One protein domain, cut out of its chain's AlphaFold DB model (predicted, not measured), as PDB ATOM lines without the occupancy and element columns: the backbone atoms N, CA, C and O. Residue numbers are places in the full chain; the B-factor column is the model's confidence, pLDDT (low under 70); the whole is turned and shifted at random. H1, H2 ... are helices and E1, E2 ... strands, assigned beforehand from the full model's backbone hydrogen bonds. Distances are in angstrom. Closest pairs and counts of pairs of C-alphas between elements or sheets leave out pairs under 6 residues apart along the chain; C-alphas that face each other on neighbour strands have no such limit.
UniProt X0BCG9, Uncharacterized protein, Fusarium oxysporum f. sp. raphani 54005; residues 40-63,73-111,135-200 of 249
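Overview. This is residues 40 to 63, 73 to 111 and 135 to 200 of the 249 residues of an uncharacterized protein of Fusarium oxysporum f. sp. raphani 54005 (UniProt X0BCG9). A twisted sheet of four strands forms a wall, and H3 packs slantwise over one of its faces while no named helix covers the other. H1 and H2 make an arm that reaches away from the end of E1; H4 sits at the opposite end of the sheet, and residues 180 to 185 stick out. You have 129 printed residues with four named helices and four named strands, in the order E1 H1 H2 H3 E2 E3 H4 E4. The sheet is mixed, in the order E1 E2 E3 E4, and the class is mixed, helices and strands. The whole is only just loose, close to compact, with a radius of gyration of the C-alphas of 17.2 A and spans of 47 by 46 by 33 A.

Arrangement. Begin at E1, residues 44 to 49, an edge strand and the parallel neighbour of E2, residues 142 to 150; N 46 and O 145 are 3.0 A apart, within hydrogen-bond range. E2 forms an antiparallel hairpin with E3, residues 155 to 163, where N 146 and O 159 are 2.9 A apart. E4, residues 189 to 197, is antiparallel to E3, with N 160 and O 192 2.8 A apart. H1, residues 50 to 58, only grazes the sheet with its residues 50 to 55. H2, residues 73 to 84, is not on the sheet; its residues 80 to 83 alone only just touch H1, with 3 pairs of C-alphas within 8 A, the closest being those of Arg 57 and Ala 83 at 6.1 A. Their lines stand at a steep tilt of 44 degrees, opposite ways. H3, residues 95 to 109, makes two layers with the sheet, helix on one face: it lies over E2 and E3 at a height of 8.2 A, slantwise at 41 degrees to E2 on the local plane. The closest C-alphas of H3 and E3 are those of Phe 101 and Gly 161, 6.7 A apart. H4, residues 165 to 172, only grazes the sheet with residues 165 to 168; it is close to H3 but not clearly touching, with C-alphas 106 and 168 7.8 A apart. H1, H2 and H3 have every O i to N i+4 pair within hydrogen-bond range; H4 has 3 of 4.

Along the chain. Find C-alpha 44 at (204.923, 193.861, 283.169), where E1 begins. H3 starts at C-alpha 95, (221.633, 193.172, 292.555), and runs 21.8 A. E2, E3 and E4 measure 26.0, 25.3 and 26.3 A; E4 ends at C-alpha 197, (205.895, 175.280, 295.668).

Size, cuts and confidence. The two farthest C-alphas, those of Phe 175 and Pro 200, are 51.3 A apart. Look for two cuts: C-alphas 63 and 73 are 9.6 A apart, and C-alphas 111 and 135 are 11.4 A apart. The link from H4 to E4 is long, 16 residues. Confidence is under 70 at residues 40 to 43 and 179 to 186.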
ATOM      1  N   ALA A  40     201.729 200.988 278.055       55.66
ATOM      2  CA  ALA A  40     201.044 201.781 279.061       55.66
ATOM      3  C   ALA A  40     199.820 201.006 279.576       55.66
ATOM      4  O   ALA A  40     198.897 200.698 278.823       55.66
ATOM      5  N   ASN A  41     199.839 200.685 280.872       61.19
ATOM      6  CA  ASN A  41     198.816 199.931 281.611       61.19
ATOM      7  C   ASN A  41     198.806 198.396 281.460       61.19
ATOM      8  O   ASN A  41     197.929 197.750 282.033       61.19
ATOM      9  N   SER A  42     199.765 197.779 280.761       66.56
ATOM     10  CA  SER A  42     199.897 196.312 280.762       66.56
ATOM     11  C   SER A  42     200.730 195.828 281.956       66.56
ATOM     12  O   SER A  42     201.772 196.424 282.244       66.56
ATOM     13  N   PRO A  43     200.332 194.739 282.645       69.88
ATOM     14  CA  PRO A  43     201.152 194.163 283.701       69.88
ATOM     15  C   PRO A  43     202.484 193.689 283.114       69.88
ATOM     16  O   PRO A  43     202.524 192.852 282.212       69.88
ATOM     17  N   MET A  44     203.588 194.234 283.622       84.56
ATOM     18  CA  MET A  44     204.923 193.861 283.169       84.56
ATOM     19  C   MET A  44     205.491 192.749 284.041       84.56
ATOM     20  O   MET A  44     205.820 192.938 285.215       84.56
ATOM     21  N   ILE A  45     205.625 191.589 283.408       90.81
ATOM     22  CA  ILE A  45     206.281 190.414 283.957       90.81
ATOM     23  C   ILE A  45     207.471 190.033 283.084       90.81
ATOM     24  O   ILE A  45     207.397 190.091 281.856       90.81
ATOM     25  N   CYS A  46     208.560 189.601 283.710       90.88
ATOM     26  CA  CYS A  46     209.618 188.884 283.014       90.88
ATOM     27  C   CYS A  46     209.918 187.552 283.696       90.88
ATOM     28  O   CYS A  46     209.657 187.363 284.886       90.88
ATOM     29  N   TYR A  47     210.453 186.617 282.919       92.75
ATOM     30  CA  TYR A  47     210.957 185.353 283.428       92.75
ATOM     31  C   TYR A  47     212.481 185.367 283.403       92.75
ATOM     32  O   TYR A  47     213.082 185.725 282.389       92.75
ATOM     33  N   ILE A  48     213.098 184.950 284.506       90.75
ATOM     34  CA  ILE A  48     214.549 184.800 284.614       90.75
ATOM     35  C   ILE A  48     214.871 183.402 285.107       90.75
ATOM     36  O   ILE A  48     214.399 182.964 286.156       90.75
ATOM     37  N   SER A  49     215.745 182.713 284.381       87.75
ATOM     38  CA  SER A  49     216.327 181.464 284.852       87.75
ATOM     39  C   SER A  49     217.542 181.735 285.745       87.75
ATOM     40  O   SER A  49     218.505 182.371 285.305       87.75
ATOM     41  N   LYS A  50     217.543 181.206 286.981       83.94
ATOM     42  CA  LYS A  50     218.710 181.281 287.883       83.94
ATOM     43  C   LYS A  50     219.952 180.626 287.258       83.94
ATOM     44  O   LYS A  50     221.058 181.141 287.412       83.94
ATOM     45  N   THR A  51     219.784 179.552 286.480       84.38
ATOM     46  CA  THR A  51     220.901 178.878 285.791       84.38
ATOM     47  C   THR A  51     221.475 179.730 284.661       84.38
ATOM     48  O   THR A  51     222.693 179.819 284.499       84.38
ATOM     49  N   GLN A  52     220.614 180.431 283.918       83.44
ATOM     50  CA  GLN A  52     221.052 181.376 282.894       83.44
ATOM     51  C   GLN A  52     221.802 182.552 283.524       83.44
ATOM     52  O   GLN A  52     222.850 182.944 283.017       83.44
ATOM     53  N   LEU A  53     221.314 183.076 284.651       84.50
ATOM     54  CA  LEU A  53     221.985 184.149 285.381       84.50
ATOM     55  C   LEU A  53     223.381 183.729 285.868       84.50
ATOM     56  O   LEU A  53     224.350 184.470 285.688       84.50
ATOM     57  N   ALA A  54     223.508 182.523 286.426       83.25
ATOM     58  CA  ALA A  54     224.804 181.963 286.799       83.25
ATOM     59  C   ALA A  54     225.750 181.868 285.587       83.25
ATOM     60  O   ALA A  54     226.898 182.310 285.661       83.25
ATOM     61  N   SER A  55     225.249 181.392 284.442       83.44
ATOM     62  CA  SER A  55     226.018 181.331 283.194       83.44
ATOM     63  C   SER A  55     226.478 182.716 282.721       83.44
ATOM     64  O   SER A  55     227.658 182.904 282.409       83.44
ATOM     65  N   VAL A  56     225.598 183.724 282.743       82.56
ATOM     66  CA  VAL A  56     225.935 185.106 282.359       82.56
ATOM     67  C   VAL A  56     227.053 185.665 283.236       82.56
ATOM     68  O   VAL A  56     228.004 186.233 282.708       82.56
ATOM     69  N   ARG A  57     227.004 185.453 284.556       81.31
ATOM     70  CA  ARG A  57     228.057 185.913 285.479       81.31
ATOM     71  C   ARG A  57     229.416 185.306 285.177       81.31
ATOM     72  O   ARG A  57     230.415 186.019 285.164       81.31
ATOM     73  N   THR A  58     229.454 184.003 284.907       77.44
ATOM     74  CA  THR A  58     230.715 183.318 284.584       77.44
ATOM     75  C   THR A  58     231.329 183.791 283.267       77.44
ATOM     76  O   THR A  58     232.541 183.697 283.096       77.44
ATOM     77  N   ASN A  59     230.513 184.352 282.369       77.12
ATOM     78  CA  ASN A  59     230.911 184.766 281.024       77.12
ATOM     79  C   ASN A  59     230.823 186.286 280.802       77.12
ATOM     80  O   ASN A  59     230.864 186.743 279.659       77.12
ATOM     81  N   ILE A  60     230.694 187.084 281.870       79.50
ATOM     82  CA  ILE A  60     230.432 188.528 281.755       79.50
ATOM     83  C   ILE A  60     231.610 189.288 281.131       79.50
ATOM     84  O   ILE A  60     231.431 190.291 280.443       79.50
ATOM     85  N   PHE A  61     232.826 188.782 281.331       78.62
ATOM     86  CA  PHE A  61     234.045 189.377 280.807       78.62
ATOM     87  C   PHE A  61     234.405 188.733 279.469       78.62
ATOM     88  O   PHE A  61     234.776 187.560 279.406       78.62
ATOM     89  N   ARG A  62     234.337 189.515 278.385       75.81
ATOM     90  CA  ARG A  62     234.892 189.097 277.094       75.81
ATOM     91  C   ARG A  62     236.410 189.076 277.198       75.81
ATOM     92  O   ARG A  62     237.041 190.109 277.408       75.81
ATOM     93  N   LEU A  63     236.983 187.891 277.053       76.81
ATOM     94  CA  LEU A  63     238.422 187.687 277.089       76.81
ATOM     95  C   LEU A  63     238.965 187.736 275.667       76.81
ATOM     96  O   LEU A  63     238.549 186.952 274.815       76.81
ATOM     97  N   GLU A  73     244.761 181.977 279.859       87.44
ATOM     98  CA  GLU A  73     244.418 181.294 281.115       87.44
ATOM     99  C   GLU A  73     244.603 182.158 282.380       87.44
ATOM    100  O   GLU A  73     243.693 182.185 283.214       87.44
ATOM    101  N   PRO A  74     245.700 182.926 282.557       87.12
ATOM    102  CA  PRO A  74     245.835 183.819 283.709       87.12
ATOM    103  C   PRO A  74     244.721 184.869 283.790       87.12
ATOM    104  O   PRO A  74     244.140 185.080 284.857       87.12
ATOM    105  N   VAL A  75     244.379 185.498 282.660       85.88
ATOM    106  CA  VAL A  75     243.314 186.509 282.621       85.88
ATOM    107  C   VAL A  75     241.953 185.853 282.839       85.88
ATOM    108  O   VAL A  75     241.139 186.394 283.584       85.88
ATOM    109  N   LEU A  76     241.716 184.660 282.285       85.31
ATOM    110  CA  LEU A  76     240.509 183.880 282.561       85.31
ATOM    111  C   LEU A  76     240.328 183.633 284.063       85.31
ATOM    112  O   LEU A  76     239.260 183.925 284.598       85.31
ATOM    113  N   ARG A  77     241.361 183.131 284.751       87.12
ATOM    114  CA  ARG A  77     241.305 182.853 286.196       87.12
ATOM    115  C   ARG A  77     241.055 184.120 287.007       87.12
ATOM    116  O   ARG A  77     240.230 184.109 287.917       87.12
ATOM    117  N   LEU A  78     241.711 185.226 286.653       87.94
ATOM    118  CA  LEU A  78     241.474 186.520 287.292       87.94
ATOM    119  C   LEU A  78     240.017 186.975 287.124       87.94
ATOM    120  O   LEU A  78     239.387 187.395 288.093       87.94
ATOM    121  N   GLN A  79     239.463 186.864 285.915       86.44
ATOM    122  CA  GLN A  79     238.071 187.241 285.660       86.44
ATOM    123  C   GLN A  79     237.077 186.318 286.372       86.44
ATOM    124  O   GLN A  79     236.079 186.801 286.897       86.44
ATOM    125  N   GLN A  80     237.361 185.016 286.472       85.50
ATOM    126  CA  GLN A  80     236.556 184.090 287.277       85.50
ATOM    127  C   GLN A  80     236.551 184.483 288.759       85.50
ATOM    128  O   GLN A  80     235.498 184.465 289.395       85.50
ATOM    129  N   MET A  81     237.702 184.886 289.309       86.12
ATOM    130  CA  MET A  81     237.795 185.369 290.691       86.12
ATOM    131  C   MET A  81     236.991 186.658 290.895       86.12
ATOM    132  O   MET A  81     236.248 186.763 291.866       86.12
ATOM    133  N   ARG A  82     237.055 187.601 289.947       84.81
ATOM    134  CA  ARG A  82     236.231 188.822 289.978       84.81
ATOM    135  C   ARG A  82     234.739 188.521 289.866       84.81
ATOM    136  O   ARG A  82     233.947 189.101 290.598       84.81
ATOM    137  N   ALA A  83     234.345 187.588 289.002       84.62
ATOM    138  CA  ALA A  83     232.947 187.197 288.841       84.62
ATOM    139  C   ALA A  83     232.360 186.589 290.126       84.62
ATOM    140  O   ALA A  83     231.196 186.829 290.434       84.62
ATOM    141  N   ARG A  84     233.164 185.858 290.916       84.31
ATOM    142  CA  ARG A  84     232.739 185.335 292.228       84.31
ATOM    143  C   ARG A  84     232.397 186.441 293.224       84.31
ATOM    144  O   ARG A  84     231.498 186.246 294.029       84.31
ATOM    145  N   MET A  85     233.043 187.605 293.132       84.44
ATOM    146  CA  MET A  85     232.717 188.762 293.978       84.44
ATOM    147  C   MET A  85     231.336 189.363 293.665       84.44
ATOM    148  O   MET A  85     230.799 190.101 294.480       84.44
ATOM    149  N   LEU A  86     230.756 189.054 292.499       82.19
ATOM    150  CA  LEU A  86     229.421 189.512 292.088       82.19
ATOM    151  C   LEU A  86     228.300 188.546 292.502       82.19
ATOM    152  O   LEU A  86     227.133 188.778 292.165       82.19
ATOM    153  N   VAL A  87     228.644 187.431 293.154       84.44
ATOM    154  CA  VAL A  87     227.674 186.460 293.665       84.44
ATOM    155  C   VAL A  87     227.230 186.920 295.055       84.44
ATOM    156  O   VAL A  87     228.074 187.052 295.940       84.44
ATOM    157  N   PRO A  88     225.932 187.184 295.267       86.69
ATOM    158  CA  PRO A  88     225.447 187.635 296.564       86.69
ATOM    159  C   PRO A  88     225.482 186.494 297.591       86.69
ATOM    160  O   PRO A  88     225.240 185.335 297.249       86.69
ATOM    161  N   SER A  89     225.706 186.826 298.866       87.44
ATOM    162  CA  SER A  89     225.646 185.852 299.972       87.44
ATOM    163  C   SER A  89     224.257 185.223 300.118       87.44
ATOM    164  O   SER A  89     224.136 184.056 300.476       87.44
ATOM    165  N   ASN A  90     223.205 185.992 299.818       87.75
ATOM    166  CA  ASN A  90     221.841 185.494 299.690       87.75
ATOM    167  C   ASN A  90     221.423 185.550 298.216       87.75
ATOM    168  O   ASN A  90     221.304 186.631 297.643       87.75
ATOM    169  N   CYS A  91     221.161 184.385 297.620       82.69
ATOM    170  CA  CYS A  91     220.795 184.268 296.207       82.69
ATOM    171  C   CYS A  91     219.481 184.974 295.833       82.69
ATOM    172  O   CYS A  91     219.277 185.275 294.659       82.69
ATOM    173  N   ASP A  92     218.605 185.249 296.804       85.75
ATOM    174  CA  ASP A  92     217.352 185.966 296.566       85.75
ATOM    175  C   ASP A  92     217.520 187.490 296.663       85.75
ATOM    176  O   ASP A  92     216.653 188.233 296.211       85.75
ATOM    177  N   HIS A  93     218.630 187.972 297.234       87.25
ATOM    178  CA  HIS A  93     218.948 189.397 297.376       87.25
ATOM    179  C   HIS A  93     220.009 189.789 296.347       87.25
ATOM    180  O   HIS A  93     221.127 190.196 296.666       87.25
ATOM    181  N   ASP A  94     219.658 189.598 295.083       87.31
ATOM    182  CA  ASP A  94     220.577 189.751 293.972       87.31
ATOM    183  C   ASP A  94     220.454 191.135 293.314       87.31
ATOM    184  O   ASP A  94     219.390 191.509 292.815       87.31
ATOM    185  N   ALA A  95     221.564 191.877 293.240       87.62
ATOM    186  CA  ALA A  95     221.633 193.172 292.555       87.62
ATOM    187  C   ALA A  95     221.262 193.087 291.061       87.62
ATOM    188  O   ALA A  95     220.808 194.066 290.468       87.62
ATOM    189  N   HIS A  96     221.396 191.916 290.437       87.81
ATOM    190  CA  HIS A  96     220.937 191.714 289.069       87.81
ATOM    191  C   HIS A  96     219.417 191.891 288.937       87.81
ATOM    192  O   HIS A  96     218.959 192.460 287.948       87.81
ATOM    193  N   LEU A  97     218.633 191.470 289.938       90.31
ATOM    194  CA  LEU A  97     217.177 191.647 289.936       90.31
ATOM    195  C   LEU A  97     216.805 193.131 289.960       90.31
ATOM    196  O   LEU A  97     215.908 193.544 289.228       90.31
ATOM    197  N   VAL A  98     217.536 193.940 290.732       91.00
ATOM    198  CA  VAL A  98     217.391 195.406 290.755       91.00
ATOM    199  C   VAL A  98     217.605 195.990 289.360       91.00
ATOM    200  O   VAL A  98     216.769 196.751 288.872       91.00
ATOM    201  N   GLY A  99     218.686 195.586 288.686       89.75
ATOM    202  CA  GLY A  99     218.977 196.026 287.321       89.75
ATOM    203  C   GLY A  99     217.873 195.647 286.331       89.75
ATOM    204  O   GLY A  99     217.461 196.469 285.518       89.75
ATOM    205  N   VAL A 100     217.334 194.429 286.429       90.50
ATOM    206  CA  VAL A 100     216.218 193.985 285.581       90.50
ATOM    207  C   VAL A 100     214.964 194.813 285.846       90.50
ATOM    208  O   VAL A 100     214.320 195.248 284.894       90.50
ATOM    209  N   PHE A 101     214.615 195.057 287.111       92.94
ATOM    210  CA  PHE A 101     213.478 195.903 287.472       92.94
ATOM    211  C   PHE A 101     213.610 197.311 286.892       92.94
ATOM    212  O   PHE A 101     212.651 197.817 286.313       92.94
ATOM    213  N   LEU A 102     214.802 197.904 286.972       91.38
ATOM    214  CA  LEU A 102     215.075 199.211 286.383       91.38
ATOM    215  C   LEU A 102     214.915 199.191 284.858       91.38
ATOM    216  O   LEU A 102     214.209 200.027 284.306       91.38
ATOM    217  N   VAL A 103     215.501 198.209 284.169       88.56
ATOM    218  CA  VAL A 103     215.393 198.093 282.704       88.56
ATOM    219  C   VAL A 103     213.943 197.882 282.266       88.56
ATOM    220  O   VAL A 103     213.497 198.478 281.286       88.56
ATOM    221  N   MET A 104     213.184 197.062 282.994       90.06
ATOM    222  CA  MET A 104     211.754 196.879 282.752       90.06
ATOM    223  C   MET A 104     210.982 198.187 282.942       90.06
ATOM    224  O   MET A 104     210.176 198.543 282.086       90.06
ATOM    225  N   ALA A 105     211.257 198.930 284.014       89.94
ATOM    226  CA  ALA A 105     210.642 200.229 284.254       89.94
ATOM    227  C   ALA A 105     210.926 201.207 283.116       89.94
ATOM    228  O   ALA A 105     210.018 201.818 282.564       89.94
ATOM    229  N   GLN A 106     212.188 201.303 282.710       86.75
ATOM    230  CA  GLN A 106     212.602 202.164 281.615       86.75
ATOM    231  C   GLN A 106     211.922 201.754 280.303       86.75
ATOM    232  O   GLN A 106     211.381 202.602 279.604       86.75
ATOM    233  N   LYS A 107     211.848 200.456 279.996       84.50
ATOM    234  CA  LYS A 107     211.128 199.957 278.814       84.50
ATOM    235  C   LYS A 107     209.633 200.303 278.825       84.50
ATOM    236  O   LYS A 107     209.042 200.414 277.757       84.50
ATOM    237  N   HIS A 108     209.023 200.461 279.999       84.69
ATOM    238  CA  HIS A 108     207.624 200.869 280.113       84.69
ATOM    239  C   HIS A 108     207.394 202.314 279.649       84.69
ATOM    240  O   HIS A 108     206.402 202.595 278.983       84.69
ATOM    241  N   PHE A 109     208.307 203.219 280.009       84.62
ATOM    242  CA  PHE A 109     208.136 204.662 279.828       84.62
ATOM    243  C   PHE A 109     208.838 205.228 278.597       84.62
ATOM    244  O   PHE A 109     208.358 206.195 278.005       84.62
ATOM    245  N   TYR A 110     209.982 204.660 278.215       82.62
ATOM    246  CA  TYR A 110     210.739 205.130 277.062       82.62
ATOM    247  C   TYR A 110     210.249 204.462 275.771       82.62
ATOM    248  O   TYR A 110     209.957 203.262 275.764       82.62
ATOM    249  N   PRO A 111     210.192 205.208 274.653       71.19
ATOM    250  CA  PRO A 111     209.858 204.632 273.360       71.19
ATOM    251  C   PRO A 111     210.897 203.581 272.962       71.19
ATOM    252  O   PRO A 111     212.085 203.709 273.265       71.19
ATOM    253  N   PRO A 135     212.793 214.698 276.306       76.62
ATOM    254  CA  PRO A 135     211.790 215.159 277.258       76.62
ATOM    255  C   PRO A 135     211.467 214.052 278.266       76.62
ATOM    256  O   PRO A 135     211.323 212.885 277.886       76.62
ATOM    257  N   CYS A 136     211.381 214.434 279.541       76.31
ATOM    258  CA  CYS A 136     211.089 213.506 280.626       76.31
ATOM    259  C   CYS A 136     209.763 212.787 280.339       76.31
ATOM    260  O   CYS A 136     208.748 213.464 280.132       76.31
ATOM    261  N   PRO A 137     209.751 211.442 280.283       83.19
ATOM    262  CA  PRO A 137     208.508 210.694 280.201       83.19
ATOM    263  C   PRO A 137     207.593 211.040 281.377       83.19
ATOM    264  O   PRO A 137     208.057 211.391 282.461       83.19
ATOM    265  N   ASN A 138     206.283 210.898 281.188       87.69
ATOM    266  CA  ASN A 138     205.336 211.046 282.289       87.69
ATOM    267  C   ASN A 138     205.426 209.822 283.217       87.69
ATOM    268  O   ASN A 138     204.694 208.845 283.044       87.69
ATOM    269  N   PHE A 139     206.378 209.854 284.151       89.31
ATOM    270  CA  PHE A 139     206.584 208.784 285.113       89.31
ATOM    271  C   PHE A 139     205.434 208.711 286.115       89.31
ATOM    272  O   PHE A 139     204.970 209.708 286.666       89.31
ATOM    273  N   HIS A 140     205.025 207.488 286.417       90.56
ATOM    274  CA  HIS A 140     204.141 207.182 287.531       90.56
ATOM    275  C   HIS A 140     204.670 205.962 288.277       90.56
ATOM    276  O   HIS A 140     205.526 205.227 287.783       90.56
ATOM    277  N   ASN A 141     204.145 205.728 289.476       92.25
ATOM    278  CA  ASN A 141     204.499 204.538 290.236       92.25
ATOM    279  C   ASN A 141     204.074 203.293 289.450       92.25
ATOM    280  O   ASN A 141     202.974 203.243 288.892       92.25
ATOM    281  N   ILE A 142     204.947 202.291 289.407       91.38
ATOM    282  CA  ILE A 142     204.695 201.037 288.702       91.38
ATOM    283  C   ILE A 142     205.005 199.846 289.592       91.38
ATOM    284  O   ILE A 142     205.908 199.863 290.431       91.38
ATOM    285  N   LYS A 143     204.238 198.782 289.371       92.75
ATOM    286  CA  LYS A 143     204.462 197.478 289.976       92.75
ATOM    287  C   LYS A 143     204.885 196.511 288.885       92.75
ATOM    288  O   LYS A 143     204.165 196.316 287.909       92.75
ATOM    289  N   LEU A 144     206.048 195.912 289.071       93.00
ATOM    290  CA  LEU A 144     206.663 194.983 288.137       93.00
ATOM    291  C   LEU A 144     206.836 193.622 288.799       93.00
ATOM    292  O   LEU A 144     206.980 193.542 290.023       93.00
ATOM    293  N   LYS A 145     206.861 192.554 287.999       94.50
ATOM    294  CA  LYS A 145     207.047 191.193 288.515       94.50
ATOM    295  C   LYS A 145     208.147 190.442 287.775       94.50
ATOM    296  O   LYS A 145     208.251 190.513 286.556       94.50
ATOM    297  N   ILE A 146     208.955 189.694 288.518       94.88
ATOM    298  CA  ILE A 146     209.938 188.757 287.967       94.88
ATOM    299  C   ILE A 146     209.571 187.370 288.469       94.88
ATOM    300  O   ILE A 146     209.523 187.134 289.675       94.88
ATOM    301  N   LEU A 147     209.325 186.448 287.545       94.38
ATOM    302  CA  LEU A 147     209.142 185.038 287.843       94.38
ATOM    303  C   LEU A 147     210.468 184.308 287.645       94.38
ATOM    304  O   LEU A 147     211.079 184.373 286.578       94.38
ATOM    305  N   THR A 148     210.893 183.566 288.655       93.44
ATOM    306  CA  THR A 148     212.004 182.626 288.539       93.44
ATOM    307  C   THR A 148     211.615 181.257 289.076       93.44
ATOM    308  O   THR A 148     210.552 181.083 289.673       93.44
ATOM    309  N   HIS A 149     212.478 180.277 288.839       91.31
ATOM    310  CA  HIS A 149     212.322 178.923 289.342       91.31
ATOM    311  C   HIS A 149     213.595 178.496 290.072       91.31
ATOM    312  O   HIS A 149     214.711 178.778 289.630       91.31
ATOM    313  N   ASP A 150     213.398 177.825 291.197       89.19
ATOM    314  CA  ASP A 150     214.427 177.142 291.958       89.19
ATOM    315  C   ASP A 150     214.300 175.640 291.683       89.19
ATOM    316  O   ASP A 150     213.330 174.991 292.087       89.19
ATOM    317  N   THR A 151     215.267 175.101 290.942       86.62
ATOM    318  CA  THR A 151     215.320 173.681 290.581       86.62
ATOM    319  C   THR A 151     215.629 172.783 291.769       86.62
ATOM    320  O   THR A 151     215.185 171.642 291.776       86.62
ATOM    321  N   GLU A 152     216.378 173.270 292.761       87.06
ATOM    322  CA  GLU A 152     216.783 172.462 293.916       87.06
ATOM    323  C   GLU A 152     215.605 172.249 294.864       87.06
ATOM    324  O   GLU A 152     215.398 171.151 295.377       87.06
ATOM    325  N   ARG A 153     214.801 173.297 295.064       87.69
ATOM    326  CA  ARG A 153     213.639 173.264 295.965       87.69
ATOM    327  C   ARG A 153     212.320 172.935 295.272       87.69
ATOM    328  O   ARG A 153     211.322 172.723 295.954       87.69
ATOM    329  N   ALA A 154     212.303 172.884 293.940       91.12
ATOM    330  CA  ALA A 154     211.087 172.764 293.135       91.12
ATOM    331  C   ALA A 154     210.040 173.842 293.497       91.12
ATOM    332  O   ALA A 154     208.856 173.556 293.710       91.12
ATOM    333  N   GLU A 155     210.487 175.097 293.559       94.06
ATOM    334  CA  GLU A 155     209.675 176.270 293.899       94.06
ATOM    335  C   GLU A 155     209.739 177.310 292.772       94.06
ATOM    336  O   GLU A 155     210.790 177.554 292.180       94.06
ATOM    337  N   PHE A 156     208.622 177.977 292.493       94.06
ATOM    338  CA  PHE A 156     208.636 179.260 291.800       94.06
ATOM    339  C   PHE A 156     208.886 180.374 292.809       94.06
ATOM    340  O   PHE A 156     208.335 180.357 293.908       94.06
ATOM    341  N   ILE A 157     209.669 181.376 292.427       94.56
ATOM    342  CA  ILE A 157     209.856 182.581 293.234       94.56
ATOM    343  C   ILE A 157     209.364 183.761 292.408       94.56
ATOM    344  O   ILE A 157     209.815 183.983 291.283       94.56
ATOM    345  N   VAL A 158     208.401 184.489 292.961       95.25
ATOM    346  CA  VAL A 158     207.822 185.683 292.349       95.25
ATOM    347  C   VAL A 158     208.363 186.892 293.089       95.25
ATOM    348  O   VAL A 158     207.978 187.125 294.232       95.25
ATOM    349  N   TYR A 159     209.227 187.667 292.439       95.25
ATOM    350  CA  TYR A 159     209.649 188.970 292.944       95.25
ATOM    351  C   TYR A 159     208.665 190.035 292.478       95.25
ATOM    352  O   TYR A 159     208.350 190.115 291.291       95.25
ATOM    353  N   THR A 160     208.217 190.879 293.396       95.12
ATOM    354  CA  THR A 160     207.383 192.048 293.124       95.12
ATOM    355  C   THR A 160     208.185 193.300 293.442       95.12
ATOM    356  O   THR A 160     208.541 193.533 294.594       95.12
ATOM    357  N   GLY A 161     208.476 194.093 292.415       93.94
ATOM    358  CA  GLY A 161     209.152 195.380 292.534       93.94
ATOM    359  C   GLY A 161     208.140 196.517 292.472       93.94
ATOM    360  O   GLY A 161     207.460 196.675 291.458       93.94
ATOM    361  N   ASN A 162     208.041 197.307 293.537       93.81
ATOM    362  CA  ASN A 162     207.310 198.571 293.543       93.81
ATOM    363  C   ASN A 162     208.313 199.699 293.314       93.81
ATOM    364  O   ASN A 162     209.203 199.905 294.142       93.81
ATOM    365  N   ILE A 163     208.171 200.390 292.186       93.06
ATOM    366  CA  ILE A 163     209.080 201.449 291.752       93.06
ATOM    367  C   ILE A 163     208.309 202.755 291.728       93.06
ATOM    368  O   ILE A 163     207.236 202.831 291.120       93.06
ATOM    369  N   THR A 164     208.833 203.769 292.402       92.12
ATOM    370  CA  THR A 164     208.201 205.083 292.443       92.12
ATOM    371  C   THR A 164     208.675 205.964 291.294       92.12
ATOM    372  O   THR A 164     209.744 205.748 290.715       92.12
ATOM    373  N   LYS A 165     207.869 206.966 290.942       90.94
ATOM    374  CA  LYS A 165     208.232 207.933 289.902       90.94
ATOM    375  C   LYS A 165     209.511 208.694 290.261       90.94
ATOM    376  O   LYS A 165     210.358 208.876 289.397       90.94
ATOM    377  N   GLU A 166     209.694 209.044 291.537       88.25
ATOM    378  CA  GLU A 166     210.833 209.836 292.010       88.25
ATOM    379  C   GLU A 166     212.133 209.048 291.832       88.25
ATOM    380  O   GLU A 166     213.162 209.601 291.453       88.25
ATOM    381  N   PHE A 167     212.076 207.728 292.042       89.25
ATOM    382  CA  PHE A 167     213.203 206.850 291.768       89.25
ATOM    383  C   PHE A 167     213.576 206.870 290.285       89.25
ATOM    384  O   PHE A 167     214.751 206.988 289.963       89.25
ATOM    385  N   LEU A 168     212.602 206.800 289.373       89.31
ATOM    386  CA  LEU A 168     212.858 206.797 287.927       89.31
ATOM    387  C   LEU A 168     213.355 208.143 287.395       89.31
ATOM    388  O   LEU A 168     214.216 208.167 286.513       89.31
ATOM    389  N   GLU A 169     212.867 209.248 287.957       87.56
ATOM    390  CA  GLU A 169     213.319 210.603 287.630       87.56
ATOM    391  C   GLU A 169     214.826 210.769 287.887       87.56
ATOM    392  O   GLU A 169     215.525 211.338 287.043       87.56
ATOM    393  N   LYS A 170     215.361 210.171 288.967       85.88
ATOM    394  CA  LYS A 170     216.811 210.155 289.259       85.88
ATOM    395  C   LYS A 170     217.639 209.522 288.131       85.88
ATOM    396  O   LYS A 170     218.746 209.974 287.852       85.88
ATOM    397  N   PHE A 171     217.117 208.497 287.452       84.94
ATOM    398  CA  PHE A 171     217.814 207.830 286.338       84.94
ATOM    399  C   PHE A 171     217.638 208.539 284.990       84.94
ATOM    400  O   PHE A 171     218.391 208.264 284.046       84.94
ATOM    401  N   HIS A 172     216.647 209.425 284.875       84.12
ATOM    402  CA  HIS A 172     216.404 210.192 283.659       84.12
ATOM    403  C   HIS A 172     217.439 211.309 283.472       84.12
ATOM    404  O   HIS A 172     218.029 211.404 282.393       84.12
ATOM    405  N   ASP A 173     217.686 212.098 284.525       80.75
ATOM    406  CA  ASP A 173     218.696 213.163 284.557       80.75
ATOM    407  C   ASP A 173     219.638 212.985 285.765       80.75
ATOM    408  O   ASP A 173     219.457 213.625 286.805       80.75
ATOM    409  N   PRO A 174     220.665 212.124 285.647       77.50
ATOM    410  CA  PRO A 174     221.532 211.778 286.773       77.50
ATOM    411  C   PRO A 174     222.358 212.955 287.313       77.50
ATOM    412  O   PRO A 174     222.874 212.866 288.419       77.50
ATOM    413  N   PHE A 175     222.480 214.065 286.573       74.81
ATOM    414  CA  PHE A 175     223.195 215.260 287.042       74.81
ATOM    415  C   PHE A 175     222.318 216.188 287.885       74.81
ATOM    416  O   PHE A 175     222.847 217.040 288.596       74.81
ATOM    417  N   LYS A 176     220.993 216.037 287.802       77.12
ATOM    418  CA  LYS A 176     220.025 216.752 288.645       77.12
ATOM    419  C   LYS A 176     219.397 215.865 289.714       77.12
ATOM    420  O   LYS A 176     218.549 216.344 290.466       77.12
ATOM    421  N   ALA A 177     219.781 214.591 289.772       75.50
ATOM    422  CA  ALA A 177     219.353 213.698 290.831       75.50
ATOM    423  C   ALA A 177     219.791 214.291 292.184       75.50
ATOM    424  O   ALA A 177     220.967 214.633 292.334       75.50
ATOM    425  N   PRO A 178     218.872 214.447 293.155       70.38
ATOM    426  CA  PRO A 178     219.250 214.841 294.503       70.38
ATOM    427  C   PRO A 178     220.296 213.860 295.031       70.38
ATOM    428  O   PRO A 178     220.145 212.651 294.843       70.38
ATOM    429  N   ALA A 179     221.342 214.377 295.677       67.19
ATOM    430  CA  ALA A 179     222.204 213.530 296.484       67.19
ATOM    431  C   ALA A 179     221.334 212.967 297.613       67.19
ATOM    432  O   ALA A 179     220.747 213.734 298.377       67.19
ATOM    433  N   ASP A 180     221.175 211.647 297.650       64.50
ATOM    434  CA  ASP A 180     220.612 210.999 298.827       64.50
ATOM    435  C   ASP A 180     221.621 211.171 299.976       64.50
ATOM    436  O   ASP A 180     222.829 211.157 299.732       64.50
ATOM    437  N   ASP A 181     221.143 211.356 301.209       61.78
ATOM    438  CA  ASP A 181     222.021 211.279 302.381       61.78
ATOM    439  C   ASP A 181     222.715 209.907 302.371       61.78
ATOM    440  O   ASP A 181     222.049 208.886 302.188       61.78
ATOM    441  N   ASP A 182     224.038 209.883 302.559       56.94
ATOM    442  CA  ASP A 182     224.903 208.710 302.326       56.94
ATOM    443  C   ASP A 182     224.488 207.439 303.114       56.94
ATOM    444  O   ASP A 182     224.866 206.327 302.739       56.94
ATOM    445  N   ASP A 183     223.662 207.586 304.157       56.16
ATOM    446  CA  ASP A 183     223.158 206.509 305.022       56.16
ATOM    447  C   ASP A 183     221.674 206.139 304.791       56.16
ATOM    448  O   ASP A 183     221.132 205.246 305.452       56.16
ATOM    449  N   ALA A 184     220.975 206.806 303.866       57.22
ATOM    450  CA  ALA A 184     219.561 206.552 303.616       57.22
ATOM    451  C   ALA A 184     219.361 205.309 302.733       57.22
ATOM    452  O   ALA A 184     219.864 205.201 301.615       57.22
ATOM    453  N   MET A 185     218.558 204.361 303.226       62.47
ATOM    454  CA  MET A 185     218.088 203.218 302.444       62.47
ATOM    455  C   MET A 185     217.497 203.716 301.115       62.47
ATOM    456  O   MET A 185     216.642 204.599 301.145       62.47
ATOM    457  N   VAL A 186     217.937 203.158 299.973       66.81
ATOM    458  CA  VAL A 186     217.514 203.595 298.626       66.81
ATOM    459  C   VAL A 186     215.995 203.749 298.573       66.81
ATOM    460  O   VAL A 186     215.243 202.770 298.579       66.81
ATOM    461  N   THR A 187     215.540 204.998 298.547       77.12
ATOM    462  CA  THR A 187     214.120 205.326 298.572       77.12
ATOM    463  C   THR A 187     213.535 205.166 297.171       77.12
ATOM    464  O   THR A 187     214.111 205.597 296.174       77.12
ATOM    465  N   GLY A 188     212.377 204.510 297.086       83.44
ATOM    466  CA  GLY A 188     211.600 204.416 295.847       83.44
ATOM    467  C   GLY A 188     211.751 203.125 295.030       83.44
ATOM    468  O   GLY A 188     211.061 202.977 294.023       83.44
ATOM    469  N   LEU A 189     212.547 202.148 295.483       90.12
ATOM    470  CA  LEU A 189     212.501 200.766 294.983       90.12
ATOM    471  C   LEU A 189     212.329 199.783 296.145       90.12
ATOM    472  O   LEU A 189     213.239 199.590 296.947       90.12
ATOM    473  N   LYS A 190     211.180 199.105 296.201       92.31
ATOM    474  CA  LYS A 190     210.921 198.031 297.170       92.31
ATOM    475  C   LYS A 190     210.713 196.712 296.445       92.31
ATOM    476  O   LYS A 190     209.767 196.589 295.668       92.31
ATOM    477  N   ILE A 191     211.571 195.733 296.717       93.12
ATOM    478  CA  ILE A 191     211.464 194.382 296.160       93.12
ATOM    479  C   ILE A 191     211.028 193.430 297.270       93.12
ATOM    480  O   ILE A 191     211.700 193.292 298.287       93.12
ATOM    481  N   GLU A 192     209.903 192.766 297.051       94.31
ATOM    482  CA  GLU A 192     209.384 191.694 297.897       94.31
ATOM    483  C   GLU A 192     209.394 190.392 297.101       94.31
ATOM    484  O   GLU A 192     209.352 190.424 295.871       94.31
ATOM    485  N   TYR A 193     209.438 189.239 297.767       94.25
ATOM    486  CA  TYR A 193     209.351 187.956 297.078       94.25
ATOM    487  C   TYR A 193     208.432 186.973 297.789       94.25
ATOM    488  O   TYR A 193     208.368 186.923 299.015       94.25
ATOM    489  N   THR A 194     207.761 186.151 296.986       95.00
ATOM    490  CA  THR A 194     206.888 185.076 297.453       95.00
ATOM    491  C   THR A 194     207.318 183.774 296.801       95.00
ATOM    492  O   THR A 194     207.472 183.703 295.580       95.00
ATOM    493  N   ARG A 195     207.500 182.733 297.613       94.69
ATOM    494  CA  ARG A 195     207.820 181.384 297.141       94.69
ATOM    495  C   ARG A 195     206.540 180.575 296.970       94.69
ATOM    496  O   ARG A 195     205.667 180.591 297.835       94.69
ATOM    497  N   VAL A 196     206.429 179.876 295.849       94.19
ATOM    498  CA  VAL A 196     205.269 179.069 295.475       94.19
ATOM    499  C   VAL A 196     205.755 177.659 295.134       94.19
ATOM    500  O   VAL A 196     206.409 177.483 294.107       94.19
ATOM    501  N   PRO A 197     205.449 176.639 295.952       93.38
ATOM    502  CA  PRO A 197     205.895 175.280 295.668       93.38
ATOM    503  C   PRO A 197     205.239 174.745 294.394       93.38
ATOM    504  O   PRO A 197     204.036 174.916 294.203       93.38
ATOM    505  N   ILE A 198     205.989 174.056 293.533       91.31
ATOM    506  CA  ILE A 198     205.444 173.488 292.287       91.31
ATOM    507  C   ILE A 198     204.463 172.358 292.605       91.31
ATOM    508  O   ILE A 198     203.373 172.287 292.038       91.31
ATOM    509  N   TRP A 199     204.818 171.513 293.567       88.81
ATOM    510  CA  TRP A 199     203.984 170.402 294.005       88.81
ATOM    511  C   TRP A 199     203.084 170.801 295.186       88.81
ATOM    512  O   TRP A 199     203.512 171.581 296.040       88.81
ATOM    513  N   PRO A 200     201.836 170.299 295.246       89.31
ATOM    514  CA  PRO A 200     201.139 169.520 294.216       89.31
ATOM    515  C   PRO A 200     200.767 170.366 292.980       89.31
ATOM    516  O   PRO A 200     200.450 171.547 293.109       89.31
TER     517      PRO A 200